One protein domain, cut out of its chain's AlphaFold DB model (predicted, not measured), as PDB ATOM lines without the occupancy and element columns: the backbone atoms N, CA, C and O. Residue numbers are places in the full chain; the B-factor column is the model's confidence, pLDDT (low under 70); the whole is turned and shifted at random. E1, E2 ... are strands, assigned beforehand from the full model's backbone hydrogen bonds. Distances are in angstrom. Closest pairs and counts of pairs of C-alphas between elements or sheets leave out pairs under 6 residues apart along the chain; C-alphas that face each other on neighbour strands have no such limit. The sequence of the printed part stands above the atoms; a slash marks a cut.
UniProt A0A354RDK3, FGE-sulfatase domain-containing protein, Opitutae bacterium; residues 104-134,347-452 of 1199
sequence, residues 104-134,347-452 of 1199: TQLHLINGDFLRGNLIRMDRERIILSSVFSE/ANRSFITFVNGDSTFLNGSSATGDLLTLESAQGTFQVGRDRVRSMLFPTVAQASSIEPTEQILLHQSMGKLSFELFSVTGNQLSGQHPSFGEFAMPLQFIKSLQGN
ATOM      1  N   THR A 104     118.418 -23.364  19.887       90.62
ATOM      2  CA  THR A 104     117.855 -24.004  18.698       90.62
ATOM      3  C   THR A 104     118.384 -23.317  17.440       90.62
ATOM      4  O   THR A 104     118.451 -22.091  17.367       90.62
ATOM      5  N   GLN A 105     118.759 -24.090  16.420       91.62
ATOM      6  CA  GLN A 105     119.166 -23.574  15.110       91.62
ATOM      7  C   GLN A 105     118.122 -23.942  14.055       91.62
ATOM      8  O   GLN A 105     117.929 -25.116  13.732       91.62
ATOM      9  N   LEU A 106     117.477 -22.925  13.488       93.31
ATOM     10  CA  LEU A 106     116.571 -23.065  12.353       93.31
ATOM     11  C   LEU A 106     117.359 -22.971  11.049       93.31
ATOM     12  O   LEU A 106     118.138 -22.042  10.858       93.31
ATOM     13  N   HIS A 107     117.117 -23.904  10.135       91.38
ATOM     14  CA  HIS A 107     117.568 -23.853   8.749       91.38
ATOM     15  C   HIS A 107     116.367 -23.657   7.834       91.38
ATOM     16  O   HIS A 107     115.446 -24.478   7.828       91.38
ATOM     17  N   LEU A 108     116.401 -22.607   7.027       90.69
ATOM     18  CA  LEU A 108     115.318 -22.224   6.130       90.69
ATOM     19  C   LEU A 108     115.509 -22.822   4.730       90.69
ATOM     20  O   LEU A 108     116.605 -23.245   4.343       90.69
ATOM     21  N   ILE A 109     114.431 -22.871   3.947       86.50
ATOM     22  CA  ILE A 109     114.455 -23.427   2.581       86.50
ATOM     23  C   ILE A 109     115.319 -22.584   1.630       86.50
ATOM     24  O   ILE A 109     115.956 -23.136   0.731       86.50
ATOM     25  N   ASN A 110     115.403 -21.268   1.850       83.06
ATOM     26  CA  ASN A 110     116.254 -20.360   1.071       83.06
ATOM     27  C   ASN A 110     117.763 -20.506   1.387       83.06
ATOM     28  O   ASN A 110     118.581 -19.857   0.741       83.06
ATOM     29  N   GLY A 111     118.139 -21.381   2.330       86.19
ATOM     30  CA  GLY A 111     119.526 -21.634   2.730       86.19
ATOM     31  C   GLY A 111     120.017 -20.780   3.899       86.19
ATOM     32  O   GLY A 111     121.128 -21.010   4.381       86.19
ATOM     33  N   ASP A 112     119.195 -19.847   4.373       91.69
ATOM     34  CA  ASP A 112     119.468 -19.066   5.571       91.69
ATOM     35  C   ASP A 112     119.380 -19.931   6.830       91.69
ATOM     36  O   ASP A 112     118.772 -21.011   6.851       91.69
ATOM     37  N   PHE A 113     120.000 -19.453   7.903       92.19
ATOM     38  CA  PHE A 113     119.862 -20.072   9.212       92.19
ATOM     39  C   PHE A 113     119.852 -19.019  10.312       92.19
ATOM     40  O   PHE A 113     120.474 -17.965  10.178       92.19
ATOM     41  N   LEU A 114     119.177 -19.321  11.416       93.12
ATOM     42  CA  LEU A 114     119.106 -18.448  12.582       93.12
ATOM     43  C   LEU A 114     119.145 -19.277  13.864       93.12
ATOM     44  O   LEU A 114     118.509 -20.328  13.949       93.12
ATOM     45  N   ARG A 115     119.905 -18.806  14.850       90.94
ATOM     46  CA  ARG A 115     119.995 -19.377  16.193       90.94
ATOM     47  C   ARG A 115     119.179 -18.560  17.178       90.94
ATOM     48  O   ARG A 115     119.148 -17.332  17.099       90.94
ATOM     49  N   GLY A 116     118.550 -19.259  18.110       91.06
ATOM     50  CA  GLY A 116     117.664 -18.654  19.084       91.06
ATOM     51  C   GLY A 116     117.022 -19.672  20.016       91.06
ATOM     52  O   GLY A 116     117.240 -20.870  19.850       91.06
ATOM     53  N   ASN A 117     116.204 -19.220  20.963       89.38
ATOM     54  CA  ASN A 117     115.505 -20.114  21.886       89.38
ATOM     55  C   ASN A 117     114.072 -20.344  21.401       89.38
ATOM     56  O   ASN A 117     113.336 -19.399  21.096       89.38
ATOM     57  N   LEU A 118     113.684 -21.616  21.303       89.94
ATOM     58  CA  LEU A 118     112.347 -22.018  20.877       89.94
ATOM     59  C   LEU A 118     111.313 -21.649  21.947       89.94
ATOM     60  O   LEU A 118     111.319 -22.215  23.040       89.94
ATOM     61  N   ILE A 119     110.377 -20.762  21.612       89.31
ATOM     62  CA  ILE A 119     109.280 -20.388  22.513       89.31
ATOM     63  C   ILE A 119     108.121 -21.372  22.340       89.31
ATOM     64  O   ILE A 119     107.715 -22.041  23.294       89.31
ATOM     65  N   ARG A 120     107.609 -21.503  21.109       90.69
ATOM     66  CA  ARG A 120     106.427 -22.317  20.787       90.69
ATOM     67  C   ARG A 120     106.506 -22.874  19.369       90.69
ATOM     68  O   ARG A 120     107.042 -22.224  18.479       90.69
ATOM     69  N   MET A 121     105.923 -24.048  19.150       91.31
ATOM     70  CA  MET A 121     105.719 -24.631  17.821       91.31
ATOM     71  C   MET A 121     104.328 -25.263  17.744       91.31
ATOM     72  O   MET A 121     103.930 -25.975  18.664       91.31
ATOM     73  N   ASP A 122     103.595 -25.031  16.661       88.06
ATOM     74  CA  ASP A 122     102.347 -25.736  16.351       88.06
ATOM     75  C   ASP A 122     102.439 -26.429  14.981       88.06
ATOM     76  O   ASP A 122     103.538 -26.748  14.540       88.06
ATOM     77  N   ARG A 123     101.310 -26.752  14.335       83.12
ATOM     78  CA  ARG A 123     101.305 -27.455  13.040       83.12
ATOM     79  C   ARG A 123     101.628 -26.551  11.849       83.12
ATOM     80  O   ARG A 123     101.983 -27.067  10.793       83.12
ATOM     81  N   GLU A 124     101.509 -25.236  12.000       86.38
ATOM     82  CA  GLU A 124     101.685 -24.273  10.913       86.38
ATOM     83  C   GLU A 124     102.880 -23.350  11.133       86.38
ATOM     84  O   GLU A 124     103.491 -22.909  10.157       86.38
ATOM     85  N   ARG A 125     103.223 -23.047  12.388       90.62
ATOM     86  CA  ARG A 125     104.159 -21.980  12.738       90.62
ATOM     87  C   ARG A 125     105.086 -22.350  13.888       90.62
ATOM     88  O   ARG A 125     104.812 -23.222  14.713       90.62
ATOM     89  N   ILE A 126     106.203 -21.636  13.946       91.75
ATOM     90  CA  ILE A 126     107.166 -21.683  15.042       91.75
ATOM     91  C   ILE A 126     107.517 -20.265  15.480       91.75
ATOM     92  O   ILE A 126     107.666 -19.369  14.650       91.75
ATOM     93  N   ILE A 127     107.651 -20.077  16.788       92.62
ATOM     94  CA  ILE A 127     108.034 -18.815  17.414       92.62
ATOM     95  C   ILE A 127     109.399 -19.012  18.068       92.62
ATOM     96  O   ILE A 127     109.561 -19.859  18.952       92.62
ATOM     97  N   LEU A 128     110.372 -18.222  17.628       91.69
ATOM     98  CA  LEU A 128     111.756 -18.248  18.090       91.69
ATOM     99  C   LEU A 128     112.134 -16.874  18.657       91.69
ATOM    100  O   LEU A 128     111.870 -15.855  18.022       91.69
ATOM    101  N   SER A 129     112.813 -16.850  19.800       91.25
ATOM    102  CA  SER A 129     113.547 -15.662  20.251       91.25
ATOM    103  C   SER A 129     114.960 -15.683  19.679       91.25
ATOM    104  O   SER A 129     115.606 -16.722  19.672       91.25
ATOM    105  N   SER A 130     115.461 -14.556  19.197       89.75
ATOM    106  CA  SER A 130     116.800 -14.395  18.623       89.75
ATOM    107  C   SER A 130     117.535 -13.236  19.294       89.75
ATOM    108  O   SER A 130     116.966 -12.512  20.108       89.75
ATOM    109  N   VAL A 131     118.790 -13.001  18.905       86.31
ATOM    110  CA  VAL A 131     119.606 -11.898  19.448       86.31
ATOM    111  C   VAL A 131     119.024 -10.500  19.216       86.31
ATOM    112  O   VAL A 131     119.416  -9.569  19.910       86.31
ATOM    113  N   PHE A 132     118.112 -10.331  18.255       88.75
ATOM    114  CA  PHE A 132     117.553  -9.023  17.893       88.75
ATOM    115  C   PHE A 132     116.032  -8.921  18.045       88.75
ATOM    116  O   PHE A 132     115.481  -7.840  17.861       88.75
ATOM    117  N   SER A 133     115.341 -10.014  18.371       88.81
ATOM    118  CA  SER A 133     113.886 -10.020  18.559       88.81
ATOM    119  C   SER A 133     113.471 -11.145  19.495       88.81
ATOM    120  O   SER A 133     113.915 -12.279  19.326       88.81
ATOM    121  N   GLU A 134     112.588 -10.854  20.450       86.69
ATOM    122  CA  GLU A 134     112.027 -11.865  21.352       86.69
ATOM    123  C   GLU A 134     111.021 -12.787  20.663       86.69
ATOM    124  O   GLU A 134     110.867 -13.930  21.075       86.69
ATOM    125  N   ALA A 347     111.553 -37.826   0.967       56.38
ATOM    126  CA  ALA A 347     111.782 -36.391   1.225       56.38
ATOM    127  C   ALA A 347     110.499 -35.534   1.402       56.38
ATOM    128  O   ALA A 347     110.588 -34.324   1.616       56.38
ATOM    129  N   ASN A 348     109.317 -36.153   1.319       68.44
ATOM    130  CA  ASN A 348     108.006 -35.504   1.402       68.44
ATOM    131  C   ASN A 348     107.324 -35.652   2.775       68.44
ATOM    132  O   ASN A 348     106.172 -35.246   2.919       68.44
ATOM    133  N   ARG A 349     107.996 -36.217   3.787       79.06
ATOM    134  CA  ARG A 349     107.464 -36.340   5.157       79.06
ATOM    135  C   ARG A 349     108.425 -35.761   6.187       79.06
ATOM    136  O   ARG A 349     109.638 -35.785   5.991       79.06
ATOM    137  N   SER A 350     107.876 -35.269   7.295       86.25
ATOM    138  CA  SER A 350     108.675 -34.798   8.425       86.25
ATOM    139  C   SER A 350     109.356 -35.974   9.131       86.25
ATOM    140  O   SER A 350     108.782 -37.060   9.247       86.25
ATOM    141  N   PHE A 351     110.584 -35.777   9.606       87.25
ATOM    142  CA  PHE A 351     111.415 -36.831  10.192       87.25
ATOM    143  C   PHE A 351     112.153 -36.314  11.425       87.25
ATOM    144  O   PHE A 351     112.772 -35.254  11.372       87.25
ATOM    145  N   ILE A 352     112.121 -37.058  12.528       89.12
ATOM    146  CA  ILE A 352     112.793 -36.687  13.780       89.12
ATOM    147  C   ILE A 352     113.923 -37.653  14.112       89.12
ATOM    148  O   ILE A 352     113.851 -38.847  13.828       89.12
ATOM    149  N   THR A 353     114.983 -37.128  14.721       87.62
ATOM    150  CA  THR A 353     116.115 -37.896  15.246       87.62
ATOM    151  C   THR A 353     116.363 -37.513  16.700       87.62
ATOM    152  O   THR A 353     116.456 -36.328  17.024       87.62
ATOM    153  N   PHE A 354     116.490 -38.517  17.562       87.88
ATOM    154  CA  PHE A 354     116.766 -38.380  18.990       87.88
ATOM    155  C   PHE A 354     118.270 -38.456  19.281       87.88
ATOM    156  O   PHE A 354     119.063 -38.943  18.469       87.88
ATOM    157  N   VAL A 355     118.675 -37.994  20.463       84.19
ATOM    158  CA  VAL A 355     120.081 -37.982  20.916       84.19
ATOM    159  C   VAL A 355     120.669 -39.400  21.014       84.19
ATOM    160  O   VAL A 355     121.848 -39.634  20.739       84.19
ATOM    161  N   ASN A 356     119.839 -40.405  21.311       83.31
ATOM    162  CA  ASN A 356     120.267 -41.806  21.324       83.31
ATOM    163  C   ASN A 356     120.501 -42.401  19.915       83.31
ATOM    164  O   ASN A 356     121.067 -43.490  19.812       83.31
ATOM    165  N   GLY A 357     120.152 -41.674  18.848       78.75
ATOM    166  CA  GLY A 357     120.266 -42.103  17.456       78.75
ATOM    167  C   GLY A 357     119.013 -42.779  16.899       78.75
ATOM    168  O   GLY A 357     119.009 -43.141  15.724       78.75
ATOM    169  N   ASP A 358     117.961 -42.956  17.698       86.12
ATOM    170  CA  ASP A 358     116.671 -43.424  17.199       86.12
ATOM    171  C   ASP A 358     115.963 -42.336  16.398       86.12
ATOM    172  O   ASP A 358     116.241 -41.140  16.523       86.12
ATOM    173  N   SER A 359     115.055 -42.760  15.528       87.00
ATOM    174  CA  SER A 359     114.412 -41.866  14.576       87.00
ATOM    175  C   SER A 359     113.073 -42.416  14.116       87.00
ATOM    176  O   SER A 359     112.917 -43.631  14.011       87.00
ATOM    177  N   THR A 360     112.137 -41.531  13.777       88.25
ATOM    178  CA  THR A 360     110.837 -41.913  13.213       88.25
ATOM    179  C   THR A 360     110.279 -40.818  12.301       88.25
ATOM    180  O   THR A 360     110.717 -39.665  12.352       88.25
ATOM    181  N   PHE A 361     109.316 -41.178  11.453       88.62
ATOM    182  CA  PHE A 361     108.549 -40.219  10.657       88.62
ATOM    183  C   PHE A 361     107.435 -39.591  11.498       88.62
ATOM    184  O   PHE A 361     106.852 -40.244  12.366       88.62
ATOM    185  N   LEU A 362     107.126 -38.330  11.207       88.06
ATOM    186  CA  LEU A 362     106.106 -37.552  11.902       88.06
ATOM    187  C   LEU A 362     104.961 -37.173  10.960       88.06
ATOM    188  O   LEU A 362     105.194 -36.722   9.837       88.06
ATOM    189  N   ASN A 363     103.735 -37.305  11.463       85.88
ATOM    190  CA  ASN A 363     102.511 -36.770  10.865       85.88
ATOM    191  C   ASN A 363     102.203 -35.351  11.378       85.88
ATOM    192  O   ASN A 363     101.542 -34.579  10.690       85.88
ATOM    193  N   GLY A 364     102.705 -35.001  12.565       84.50
ATOM    194  CA  GLY A 364     102.510 -33.703  13.204       84.50
ATOM    195  C   GLY A 364     103.451 -33.515  14.393       84.50
ATOM    196  O   GLY A 364     103.987 -34.479  14.945       84.50
ATOM    197  N   SER A 365     103.678 -32.262  14.782       88.06
ATOM    198  CA  SER A 365     104.501 -31.914  15.942       88.06
ATOM    199  C   SER A 365     104.064 -30.589  16.548       88.06
ATOM    200  O   SER A 365     103.669 -29.686  15.818       88.06
ATOM    201  N   SER A 366     104.180 -30.454  17.865       87.94
ATOM    202  CA  SER A 366     104.002 -29.188  18.581       87.94
ATOM    203  C   SER A 366     104.961 -29.098  19.772       87.94
ATOM    204  O   SER A 366     105.449 -30.118  20.262       87.94
ATOM    205  N   ALA A 367     105.262 -27.883  20.223       85.81
ATOM    206  CA  ALA A 367     106.126 -27.609  21.368       85.81
ATOM    207  C   ALA A 367     105.529 -26.497  22.234       85.81
ATOM    208  O   ALA A 367     105.232 -25.408  21.732       85.81
ATOM    209  N   THR A 368     105.423 -26.754  23.536       77.19
ATOM    210  CA  THR A 368     105.005 -25.783  24.561       77.19
ATOM    211  C   THR A 368     105.875 -25.984  25.798       77.19
ATOM    212  O   THR A 368     105.809 -27.046  26.414       77.19
ATOM    213  N   GLY A 369     106.711 -24.999  26.145       75.31
ATOM    214  CA  GLY A 369     107.766 -25.200  27.151       75.31
ATOM    215  C   GLY A 369     108.724 -26.329  26.744       75.31
ATOM    216  O   GLY A 369     108.824 -26.643  25.558       75.31
ATOM    217  N   ASP A 370     109.386 -26.984  27.693       80.00
ATOM    218  CA  ASP A 370     110.480 -27.938  27.420       80.00
ATOM    219  C   ASP A 370     110.054 -29.294  26.826       80.00
ATOM    220  O   ASP A 370     110.898 -30.144  26.533       80.00
ATOM    221  N   LEU A 371     108.753 -29.505  26.606       87.50
ATOM    222  CA  LEU A 371     108.193 -30.734  26.044       87.50
ATOM    223  C   LEU A 371     107.786 -30.556  24.574       87.50
ATOM    224  O   LEU A 371     107.093 -29.609  24.191       87.50
ATOM    225  N   LEU A 372     108.187 -31.524  23.751       89.56
ATOM    226  CA  LEU A 372     107.761 -31.715  22.367       89.56
ATOM    227  C   LEU A 372     106.699 -32.815  22.319       89.56
ATOM    228  O   LEU A 372     106.956 -33.948  22.722       89.56
ATOM    229  N   THR A 373     105.519 -32.495  21.792       91.50
ATOM    230  CA  THR A 373     104.465 -33.474  21.493       91.50
ATOM    231  C   THR A 373     104.577 -33.884  20.027       91.50
ATOM    232  O   THR A 373     104.513 -33.040  19.132       91.50
ATOM    233  N   LEU A 374     104.763 -35.179  19.782       90.81
ATOM    234  CA  LEU A 374     105.086 -35.754  18.478       90.81
ATOM    235  C   LEU A 374     104.011 -36.756  18.060       90.81
ATOM    236  O   LEU A 374     103.688 -37.668  18.817       90.81
ATOM    237  N   GLU A 375     103.489 -36.617  16.844       90.19
ATOM    238  CA  GLU A 375     102.484 -37.513  16.270       90.19
ATOM    239  C   GLU A 375     103.141 -38.401  15.210       90.19
ATOM    240  O   GLU A 375     103.598 -37.911  14.175       90.19
ATOM    241  N   SER A 376     103.188 -39.710  15.449       89.44
ATOM    242  CA  SER A 376     103.688 -40.709  14.495       89.44
ATOM    243  C   SER A 376     102.544 -41.552  13.924       89.44
ATOM    244  O   SER A 376     101.410 -41.471  14.396       89.44
ATOM    245  N   ALA A 377     102.824 -42.410  12.938       84.94
ATOM    246  CA  ALA A 377     101.822 -43.345  12.414       84.94
ATOM    247  C   ALA A 377     101.328 -44.358  13.470       84.94
ATOM    248  O   ALA A 377     100.271 -44.955  13.301       84.94
ATOM    249  N   GLN A 378     102.088 -44.544  14.548       85.81
ATOM    250  CA  GLN A 378     101.841 -45.514  15.611       85.81
ATOM    251  C   GLN A 378     101.207 -44.880  16.859       85.81
ATOM    252  O   GLN A 378     100.828 -45.602  17.774       85.81
ATOM    253  N   GLY A 379     101.089 -43.547  16.907       88.75
ATOM    254  CA  GLY A 379     100.505 -42.815  18.030       88.75
ATOM    255  C   GLY A 379     101.249 -41.527  18.383       88.75
ATOM    256  O   GLY A 379     102.288 -41.199  17.793       88.75
ATOM    257  N   THR A 380     100.697 -40.808  19.360       91.00
ATOM    258  CA  THR A 380     101.222 -39.538  19.878       91.00
ATOM    259  C   THR A 380     102.011 -39.775  21.159       91.00
ATOM    260  O   THR A 380     101.542 -40.483  22.049       91.00
ATOM    261  N   PHE A 381     103.190 -39.169  21.282       92.69
ATOM    262  CA  PHE A 381     104.027 -39.261  22.479       92.69
ATOM    263  C   PHE A 381     104.718 -37.927  22.783       92.69
ATOM    264  O   PHE A 381     104.852 -37.071  21.910       92.69
ATOM    265  N   GLN A 382     105.147 -37.748  24.034       91.56
ATOM    266  CA  GLN A 382     105.865 -36.555  24.486       91.56
ATOM    267  C   GLN A 382     107.323 -36.871  24.794       91.56
ATOM    268  O   GLN A 382     107.651 -37.940  25.310       91.56
ATOM    269  N   VAL A 383     108.200 -35.923  24.483       90.88
ATOM    270  CA  VAL A 383     109.638 -36.035  24.716       90.88
ATOM    271  C   VAL A 383     110.199 -34.689  25.172       90.88
ATOM    272  O   VAL A 383     109.763 -33.643  24.697       90.88
ATOM    273  N   GLY A 384     111.165 -34.705  26.089       87.88
ATOM    274  CA  GLY A 384     111.923 -33.500  26.433       87.88
ATOM    275  C   GLY A 384     112.762 -33.018  25.249       87.88
ATOM    276  O   GLY A 384     113.299 -33.832  24.488       87.88
ATOM    277  N   ARG A 385     112.876 -31.698  25.074       84.31
ATOM    278  CA  ARG A 385     113.694 -31.078  24.014       84.31
ATOM    279  C   ARG A 385     115.158 -31.516  24.061       84.31
ATOM    280  O   ARG A 385     115.758 -31.725  23.016       84.31
ATOM    281  N   ASP A 386     115.693 -31.740  25.257       82.56
ATOM    282  CA  ASP A 386     117.054 -32.219  25.534       82.56
ATOM    283  C   ASP A 386     117.334 -33.620  24.973       82.56
ATOM    284  O   ASP A 386     118.485 -33.994  24.768       82.56
ATOM    285  N   ARG A 387     116.286 -34.403  24.687       87.31
ATOM    286  CA  ARG A 387     116.399 -35.747  24.104       87.31
ATOM    287  C   ARG A 387     116.238 -35.759  22.588       87.31
ATOM    288  O   ARG A 387     116.443 -36.804  21.960       87.31
ATOM    289  N   VAL A 388     115.874 -34.630  21.987       87.50
ATOM    290  CA  VAL A 388     115.718 -34.480  20.539       87.50
ATOM    291  C   VAL A 388     116.974 -33.847  19.973       87.50
ATOM    292  O   VAL A 388     117.514 -32.904  20.526       87.50
ATOM    293  N   ARG A 389     117.452 -34.375  18.848       86.44
ATOM    294  CA  ARG A 389     118.639 -33.857  18.169       86.44
ATOM    295  C   ARG A 389     118.264 -32.953  17.006       86.44
ATOM    296  O   ARG A 389     118.796 -31.857  16.862       86.44
ATOM    297  N   SER A 390     117.374 -33.429  16.138       88.44
ATOM    298  CA  SER A 390     116.971 -32.669  14.957       88.44
ATOM    299  C   SER A 390     115.613 -33.088  14.420       88.44
ATOM    300  O   SER A 390     115.247 -34.263  14.496       88.44
ATOM    301  N   MET A 391     114.928 -32.147  13.780       89.38
ATOM    302  CA  MET A 391     113.706 -32.368  13.009       89.38
ATOM    303  C   MET A 391     113.905 -31.876  11.574       89.38
ATOM    304  O   MET A 391     114.379 -30.766  11.352       89.38
ATOM    305  N   LEU A 392     113.560 -32.708  10.597       87.88
ATOM    306  CA  LEU A 392     113.581 -32.412   9.166       87.88
ATOM    307  C   LEU A 392     112.146 -32.251   8.671       87.88
ATOM    308  O   LEU A 392     111.278 -33.032   9.056       87.88
ATOM    309  N   PHE A 393     111.923 -31.278   7.791       86.44
ATOM    310  CA  PHE A 393     110.611 -30.967   7.227       86.44
ATOM    311  C   PHE A 393     110.621 -31.130   5.701       86.44
ATOM    312  O   PHE A 393     111.668 -30.947   5.064       86.44
ATOM    313  N   PRO A 394     109.476 -31.489   5.091       80.75
ATOM    314  CA  PRO A 394     109.373 -31.634   3.648       80.75
ATOM    315  C   PRO A 394     109.602 -30.298   2.944       80.75
ATOM    316  O   PRO A 394     109.099 -29.255   3.356       80.75
ATOM    317  N   THR A 395     110.348 -30.329   1.842       68.94
ATOM    318  CA  THR A 395     110.602 -29.125   1.044       68.94
ATOM    319  C   THR A 395     109.442 -28.908   0.076       68.94
ATOM    320  O   THR A 395     109.457 -29.411  -1.044       68.94
ATOM    321  N   VAL A 396     108.424 -28.159   0.498       64.12
ATOM    322  CA  VAL A 396     107.386 -27.670  -0.416       64.12
ATOM    323  C   VAL A 396     107.895 -26.368  -1.018       64.12
ATOM    324  O   VAL A 396     108.173 -25.412  -0.301       64.12
ATOM    325  N   ALA A 397     108.068 -26.327  -2.339       51.38
ATOM    326  CA  ALA A 397     108.499 -25.121  -3.036       51.38
ATOM    327  C   ALA A 397     107.393 -24.051  -2.994       51.38
ATOM    328  O   ALA A 397     106.659 -23.868  -3.961       51.38
ATOM    329  N   GLN A 398     107.265 -23.325  -1.884       54.19
ATOM    330  CA  GLN A 398     106.578 -22.040  -1.887       54.19
ATOM    331  C   GLN A 398     107.531 -21.012  -2.496       54.19
ATOM    332  O   GLN A 398     108.563 -20.663  -1.924       54.19
ATOM    333  N   ALA A 399     107.210 -20.559  -3.707       50.22
ATOM    334  CA  ALA A 399     107.878 -19.410  -4.292       50.22
ATOM    335  C   ALA A 399     107.496 -18.175  -3.465       50.22
ATOM    336  O   ALA A 399     106.380 -17.678  -3.587       50.22
ATOM    337  N   SER A 400     108.404 -17.695  -2.612       58.53
ATOM    338  CA  SER A 400     108.279 -16.335  -2.084       58.53
ATOM    339  C   SER A 400     108.292 -15.360  -3.265       58.53
ATOM    340  O   SER A 400     109.084 -15.529  -4.198       58.53
ATOM    341  N   SER A 401     107.403 -14.367  -3.247       61.44
ATOM    342  CA  SER A 401     107.367 -13.288  -4.241       61.44
ATOM    343  C   SER A 401     108.540 -12.315  -4.103       61.44
ATOM    344  O   SER A 401     108.781 -11.530  -5.015       61.44
ATOM    345  N   ILE A 402     109.261 -12.368  -2.980       72.69
ATOM    346  CA  ILE A 402     110.352 -11.455  -2.648       72.69
ATOM    347  C   ILE A 402     111.675 -12.106  -3.070       72.69
ATOM    348  O   ILE A 402     112.069 -13.145  -2.531       72.69
ATOM    349  N   GLU A 403     112.365 -11.511  -4.049       77.12
ATOM    350  CA  GLU A 403     113.751 -11.871  -4.362       77.12
ATOM    351  C   GLU A 403     114.693 -11.073  -3.447       77.12
ATOM    352  O   GLU A 403     114.760  -9.854  -3.584       77.12
ATOM    353  N   PRO A 404     115.446 -11.721  -2.540       84.62
ATOM    354  CA  PRO A 404     116.331 -11.004  -1.633       84.62
ATOM    355  C   PRO A 404     117.450 -10.304  -2.413       84.62
ATOM    356  O   PRO A 404     118.148 -10.915  -3.232       84.62
ATOM    357  N   THR A 405     117.624  -9.016  -2.144       89.31
ATOM    358  CA  THR A 405     118.654  -8.158  -2.739       89.31
ATOM    359  C   THR A 405     119.911  -8.097  -1.877       89.31
ATOM    360  O   THR A 405     121.010  -7.932  -2.418       89.31
ATOM    361  N   GLU A 406     119.772  -8.334  -0.573       92.94
ATOM    362  CA  GLU A 406     120.833  -8.290   0.426       92.94
ATOM    363  C   GLU A 406     121.014  -9.633   1.135       92.94
ATOM    364  O   GLU A 406     120.104 -10.460   1.223       92.94
ATOM    365  N   GLN A 407     122.209  -9.832   1.690       93.19
ATOM    366  CA  GLN A 407     122.482 -10.895   2.651       93.19
ATOM    367  C   GLN A 407     123.372 -10.385   3.773       93.19
ATOM    368  O   GLN A 407     124.400  -9.756   3.532       93.19
ATOM    369  N   ILE A 408     123.010 -10.711   5.006       93.00
ATOM    370  CA  ILE A 408     123.804 -10.414   6.192       93.00
ATOM    371  C   ILE A 408     124.341 -11.678   6.843       93.00
ATOM    372  O   ILE A 408     123.725 -12.743   6.806       93.00
ATOM    373  N   LEU A 409     125.486 -11.515   7.495       88.25
ATOM    374  CA  LEU A 409     126.027 -12.466   8.456       88.25
ATOM    375  C   LEU A 409     126.007 -11.810   9.831       88.25
ATOM    376  O   LEU A 409     126.459 -10.672   9.973       88.25
ATOM    377  N   LEU A 410     125.492 -12.521  10.829       88.44
ATOM    378  CA  LEU A 410     125.482 -12.064  12.215       88.44
ATOM    379  C   LEU A 410     126.788 -12.444  12.925       88.44
ATOM    380  O   LEU A 410     127.466 -13.406  12.550       88.44
ATOM    381  N   HIS A 411     127.133 -11.698  13.971       84.00
ATOM    382  CA  HIS A 411     128.239 -12.047  14.860       84.00
ATOM    383  C   HIS A 411     128.018 -13.399  15.556       84.00
ATOM    384  O   HIS A 411     126.888 -13.872  15.686       84.00
ATOM    385  N   GLN A 412     129.120 -14.034  15.982       80.69
ATOM    386  CA  GLN A 412     129.118 -15.325  16.692       80.69
ATOM    387  C   GLN A 412     128.365 -16.438  15.933       80.69
ATOM    388  O   GLN A 412     127.821 -17.369  16.523       80.69
ATOM    389  N   SER A 413     128.304 -16.350  14.600       81.81
ATOM    390  CA  SER A 413     127.539 -17.280  13.765       81.81
ATOM    391  C   SER A 413     126.066 -17.413  14.199       81.81
ATOM    392  O   SER A 413     125.469 -18.474  14.029       81.81
ATOM    393  N   MET A 414     125.455 -16.367  14.770       86.50
ATOM    394  CA  MET A 414     124.064 -16.428  15.245       86.50
ATOM    395  C   MET A 414     123.045 -16.512  14.110       86.50
ATOM    396  O   MET A 414     121.924 -16.964  14.320       86.50
ATOM    397  N   GLY A 415     123.426 -16.142  12.892       89.00
ATOM    398  CA  GLY A 415     122.569 -16.317  11.734       89.00
ATOM    399  C   GLY A 415     123.161 -15.784  10.443       89.00
ATOM    400  O   GLY A 415     124.132 -15.024  10.429       89.00
ATOM    401  N   LYS A 416     122.529 -16.201   9.356       91.50
ATOM    402  CA  LYS A 416     122.739 -15.745   7.989       91.50
ATOM    403  C   LYS A 416     121.364 -15.515   7.395       91.50
ATOM    404  O   LYS A 416     120.590 -16.466   7.355       91.50
ATOM    405  N   LEU A 417     121.071 -14.282   6.996       93.31
ATOM    406  CA  LEU A 417     119.733 -13.865   6.572       93.31
ATOM    407  C   LEU A 417     119.811 -13.142   5.230       93.31
ATOM    408  O   LEU A 417     120.636 -12.246   5.059       93.31
ATOM    409  N   SER A 418     118.935 -13.510   4.305       93.69
ATOM    410  CA  SER A 418     118.802 -12.929   2.973       93.69
ATOM    411  C   SER A 418     117.460 -12.203   2.885       93.69
ATOM    412  O   SER A 418     116.419 -12.789   3.174       93.69
ATOM    413  N   PHE A 419     117.459 -10.920   2.527       93.31
ATOM    414  CA  PHE A 419     116.290 -10.044   2.681       93.31
ATOM    415  C   PHE A 419     116.306  -8.878   1.680       93.31
ATOM    416  O   PHE A 419     117.268  -8.714   0.927       93.31
ATOM    417  N   GLU A 420     115.227  -8.098   1.657       92.12
ATOM    418  CA  GLU A 420     115.138  -6.809   0.960       92.12
ATOM    419  C   GLU A 420     115.358  -5.664   1.958       92.12
ATOM    420  O   GLU A 420     114.650  -5.569   2.965       92.12
ATOM    421  N   LEU A 421     116.373  -4.828   1.726       92.00
ATOM    422  CA  LEU A 421     116.717  -3.698   2.588       92.00
ATOM    423  C   LEU A 421     115.815  -2.485   2.323       92.00
ATOM    424  O   LEU A 421     115.742  -2.003   1.196       92.00
ATOM    425  N   PHE A 422     115.212  -1.929   3.377       92.12
ATOM    426  CA  PHE A 422     114.403  -0.709   3.285       92.12
ATOM    427  C   PHE A 422     115.201   0.543   3.652       92.12
ATOM    428  O   PHE A 422     115.286   1.486   2.870       92.12
ATOM    429  N   SER A 423     115.804   0.572   4.844       93.12
ATOM    430  CA  SER A 423     116.558   1.739   5.317       93.12
ATOM    431  C   SER A 423     117.563   1.373   6.407       93.12
ATOM    432  O   SER A 423     117.510   0.293   7.001       93.12
ATOM    433  N   VAL A 424     118.475   2.303   6.701       93.50
ATOM    434  CA  VAL A 424     119.338   2.239   7.886       93.50
ATOM    435  C   VAL A 424     119.228   3.564   8.633       93.50
ATOM    436  O   VAL A 424     119.729   4.587   8.164       93.50
ATOM    437  N   THR A 425     118.579   3.568   9.795       90.88
ATOM    438  CA  THR A 425     118.347   4.775  10.606       90.88
ATOM    439  C   THR A 425     118.576   4.480  12.085       90.88
ATOM    440  O   THR A 425     118.373   3.361  12.542       90.88
ATOM    441  N   GLY A 426     119.084   5.456  12.847       82.75
ATOM    442  CA  GLY A 426     119.252   5.307  14.301       82.75
ATOM    443  C   GLY A 426     120.099   4.102  14.739       82.75
ATOM    444  O   GLY A 426     119.796   3.489  15.755       82.75
ATOM    445  N   ASN A 427     121.137   3.730  13.973       87.25
ATOM    446  CA  ASN A 427     121.956   2.527  14.214       87.25
ATOM    447  C   ASN A 427     121.183   1.189  14.106       87.25
ATOM    448  O   ASN A 427     121.645   0.158  14.600       87.25
ATOM    449  N   GLN A 428     120.033   1.191  13.429       91.25
ATOM    450  CA  GLN A 428     119.239   0.010  13.109       91.25
ATOM    451  C   GLN A 428     119.062  -0.142  11.600       91.25
ATOM    452  O   GLN A 428     118.983   0.835  10.855       91.25
ATOM    453  N   LEU A 429     119.010  -1.391  11.156       94.12
ATOM    454  CA  LEU A 429     118.680  -1.791   9.797       94.12
ATOM    455  C   LEU A 429     117.240  -2.299   9.778       94.12
ATOM    456  O   LEU A 429     116.889  -3.128  10.616       94.12
ATOM    457  N   SER A 430     116.436  -1.833   8.820       93.94
ATOM    458  CA  SER A 430     115.086  -2.344   8.569       93.94
ATOM    459  C   SER A 430     114.992  -3.014   7.202       93.94
ATOM    460  O   SER A 430     115.585  -2.551   6.223       93.94
ATOM    461  N   GLY A 431     114.246  -4.111   7.128       93.62
ATOM    462  CA  GLY A 431     114.034  -4.833   5.880       93.62
ATOM    463  C   GLY A 431     112.993  -5.936   6.000       93.62
ATOM    464  O   GLY A 431     112.390  -6.126   7.056       93.62
ATOM    465  N   GLN A 432     112.800  -6.677   4.912       93.81
ATOM    466  CA  GLN A 432     111.809  -7.745   4.824       93.81
ATOM    467  C   GLN A 432     112.450  -9.078   4.439       93.81
ATOM    468  O   GLN A 432     113.046  -9.227   3.371       93.81
ATOM    469  N   HIS A 433     112.317 -10.071   5.316       93.19
ATOM    470  CA  HIS A 433     112.795 -11.424   5.076       93.19
ATOM    471  C   HIS A 433     111.706 -12.284   4.396       93.19
ATOM    472  O   HIS A 433     110.563 -12.294   4.864       93.19
ATOM    473  N   PRO A 434     112.037 -13.096   3.370       88.62
ATOM    474  CA  PRO A 434     111.071 -13.911   2.621       88.62
ATOM    475  C   PRO A 434     110.221 -14.882   3.452       88.62
ATOM    476  O   PRO A 434     109.155 -15.290   2.996       88.62
ATOM    477  N   SER A 435     110.714 -15.308   4.621       87.25
ATOM    478  CA  SER A 435     110.057 -16.317   5.468       87.25
ATOM    479  C   SER A 435     109.284 -15.759   6.664       87.25
ATOM    480  O   SER A 435     108.262 -16.337   6.999       87.25
ATOM    481  N   PHE A 436     109.754 -14.693   7.320       89.56
ATOM    482  CA  PHE A 436     109.158 -14.191   8.574       89.56
ATOM    483  C   PHE A 436     108.710 -12.725   8.495       89.56
ATOM    484  O   PHE A 436     108.242 -12.172   9.483       89.56
ATOM    485  N   GLY A 437     108.805 -12.100   7.317       90.31
ATOM    486  CA  GLY A 437     108.298 -10.752   7.085       90.31
ATOM    487  C   GLY A 437     109.259  -9.647   7.515       90.31
ATOM    488  O   GLY A 437     110.481  -9.803   7.457       90.31
ATOM    489  N   GLU A 438     108.691  -8.493   7.854       93.00
ATOM    490  CA  GLU A 438     109.439  -7.287   8.215       93.00
ATOM    491  C   GLU A 438     110.174  -7.449   9.548       93.00
ATOM    492  O   GLU A 438     109.656  -8.034  10.499       93.00
ATOM    493  N   PHE A 439     111.383  -6.900   9.626       93.25
ATOM    494  CA  PHE A 439     112.171  -6.878  10.850       93.25
ATOM    495  C   PHE A 439     113.046  -5.630  10.936       93.25
ATOM    496  O   PHE A 439     113.427  -5.027   9.930       93.25
ATOM    497  N   ALA A 440     113.395  -5.277  12.171       92.25
ATOM    498  CA  ALA A 440     114.403  -4.280  12.486       92.25
ATOM    499  C   ALA A 440     115.491  -4.923  13.345       92.25
ATOM    500  O   ALA A 440     115.202  -5.749  14.213       92.25
ATOM    501  N   MET A 441     116.748  -4.563  13.099       91.94
ATOM    502  CA  MET A 441     117.875  -5.105  13.846       91.94
ATOM    503  C   MET A 441     118.976  -4.060  14.060       91.94
ATOM    504  O   MET A 441     119.420  -3.422  13.103       91.94
ATOM    505  N   PRO A 442     119.493  -3.925  15.293       91.44
ATOM    506  CA  PRO A 442     120.671  -3.111  15.572       91.44
ATOM    507  C   PRO A 442     121.911  -3.552  14.783       91.44
ATOM    508  O   PRO A 442     122.254  -4.736  14.745       91.44
ATOM    509  N   LEU A 443     122.651  -2.589  14.221       90.12
ATOM    510  CA  LEU A 443     123.855  -2.862  13.420       90.12
ATOM    511  C   LEU A 443     124.966  -3.575  14.210       90.12
ATOM    512  O   LEU A 443     125.830  -4.204  13.610       90.12
ATOM    513  N   GLN A 444     124.945  -3.512  15.546       87.62
ATOM    514  CA  GLN A 444     125.915  -4.192  16.414       87.62
ATOM    515  C   GLN A 444     125.882  -5.724  16.306       87.62
ATOM    516  O   GLN A 444     126.880  -6.376  16.600       87.62
ATOM    517  N   PHE A 445     124.759  -6.305  15.874       88.12
ATOM    518  CA  PHE A 445     124.639  -7.751  15.673       88.12
ATOM    519  C   PHE A 445     125.115  -8.194  14.287       88.12
ATOM    520  O   PHE A 445     125.346  -9.384  14.066       88.12
ATOM    521  N   ILE A 446     125.286  -7.251  13.357       89.56
ATOM    522  CA  ILE A 446     125.659  -7.519  11.971       89.56
ATOM    523  C   ILE A 446     127.176  -7.489  11.849       89.56
ATOM    524  O   ILE A 446     127.818  -6.504  12.188       89.56
ATOM    525  N   LYS A 447     127.745  -8.557  11.294       85.69
ATOM    526  CA  LYS A 447     129.162  -8.635  10.934       85.69
ATOM    527  C   LYS A 447     129.412  -8.025   9.556       85.69
ATOM    528  O   LYS A 447     130.325  -7.226   9.359       85.69
ATOM    529  N   SER A 448     128.612  -8.429   8.575       88.94
ATOM    530  CA  SER A 448     128.757  -7.984   7.189       88.94
ATOM    531  C   SER A 448     127.416  -7.951   6.482       88.94
ATOM    532  O   SER A 448     126.607  -8.856   6.680       88.94
ATOM    533  N   LEU A 449     127.242  -6.969   5.604       91.81
ATOM    534  CA  LEU A 449     126.136  -6.824   4.668       91.81
ATOM    535  C   LEU A 449     126.678  -6.955   3.242       91.81
ATOM    536  O   LEU A 449     127.546  -6.192   2.825       91.81
ATOM    537  N   GLN A 450     126.168  -7.916   2.484       90.94
ATOM    538  CA  GLN A 450     126.373  -8.030   1.045       90.94
ATOM    539  C   GLN A 450     125.183  -7.387   0.337       90.94
ATOM    540  O   GLN A 450     124.050  -7.802   0.570       90.94
ATOM    541  N   GLY A 451     125.442  -6.396  -0.516       88.88
ATOM    542  CA  GLY A 451     124.402  -5.660  -1.236       88.88
ATOM    543  C   GLY A 451     124.234  -6.108  -2.685       88.88
ATOM    544  O   GLY A 451     125.138  -6.718  -3.272       88.88
ATOM    545  N   ASN A 452     123.091  -5.754  -3.282       85.69
ATOM    546  CA  ASN A 452     122.852  -5.815  -4.727       85.69
ATOM    547  C   ASN A 452     123.107  -7.207  -5.356       85.69
ATOM    548  O   ASN A 452     123.662  -7.335  -6.459       85.69
TER     549      ASN A 452
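What this domain is: This is residues 104 to 134 and 347 to 452 of the 1199 residues of the protein "FGE-sulfatase domain-containing protein" of Opitutae bacterium (UniProt A0A354RDK3). Three units of strands stand in a row along the longest axis, each folded into two walls like an open V: E1, E2 and E3 in the middle, E4 to E9 at one end and E10 to E14 at the other. E2 and E11 each bend sharply from one wall to the next, E5 turns as it runs on into E6, the sheet E5 E4 E9 is partly face to face with the strands E6 E7 E8, and residues 393 to 405 lead past the middle unit from one end to the other. The printed part has 137 residues, with no named helix and fourteen named strands, E1 to E14 in order along the chain, and its class is all strand. Eleven strands make a branched sheet, its neighbour pairs antiparallel, and three make the antiparallel sheet E5 E4 E9. The whole is elongated, 52 by 29 by 22 A, and only just compact, close to loose, with a radius of gyration of the C-alphas of 16.8 A.

How they stand to each other: The largest sheet is branched and strongly twisted, its C-alphas up to 8.6 A off its best plane. In it E2, residues 113 to 121, bends by 90 degrees at residue 117. E1, residues 104 to 108, and E6, residues 364 to 368, lie on one side of E2, and E3, residues 125 to 130, on the other side. The pairing is staggered: E1 pairs with residues 113 to 116 of E2, with N 106 and O 114 2.8 A apart; E3 with 117 to 121, with N 117 and O 129 at 2.9 A; E6 with 120 to 121, with N 367 and O 121 at 2.8 A. E7, residues 371 to 376, pairs with E6, N 373 and O 366 at 2.8 A, and with E8, residues 379 to 384, N 372 and O 383 at 2.8 A. E11, residues 415 to 425, bends by 96 degrees at residue 422 and meets E2 only at a point, the C-alphas of Leu 114 and Gly 415 facing each other at 4.2 A. On one side of E11 lies E10, residues 406 to 410, with N 408 and O 417 at 2.8 A; on the other side lies E12, residues 428 to 433, with N 422 and O 430 at 2.9 A. E14, residues 446 to 450, pairs with E10, N 447 and O 409 at 2.8 A, and E13, residues 437 to 442, with E12, N 429 and O 441 at 2.8 A. E1 E2 E3, E6 E7 E8 and E10 E11 E12 E13 are meanders, each strand the antiparallel neighbour of the one before. The second sheet has E4, residues 350 to 354, as its inner strand, between the edge strands E5, residues 359 to 362, and E9, residues 388 to 392. N 362 and O 350 are 2.9 A apart, and N 392 and O 351 2.8 A. The two sheets form a sandwich, two sheets face to face, with best planes 36 degrees apart over the parts that face each other. E5 runs on into E6 at 100 degrees. E1 and E9 are near each other, with 6 pairs of C-alphas within 10 A.

Where its parts are: E1 begins at C-alpha 104, (117.855, -24.004, 18.698), and E14 ends at C-alpha 450, (126.373, -8.030, 1.045). E11, the longest strand, measures 21.5 A from C-alpha 415 at (122.569, -16.317, 11.734) to C-alpha 425. E2 measures 17.2 A, E8 17.0 A and E13 16.8 A.

The domain as a whole: The two C-alphas farthest apart are those of Gln 378 and Gly 426, 53.7 A. Residues 135 to 346 are not printed, and C-alphas 134 and 347 are 31.7 A apart across the cut. Of the links printed whole, E9 to E10 is long, with 13 residues, and the others are tight. The mean pLDDT of the printed part is 86.5; residues 347 to 348 and 395 to 401 are under 70.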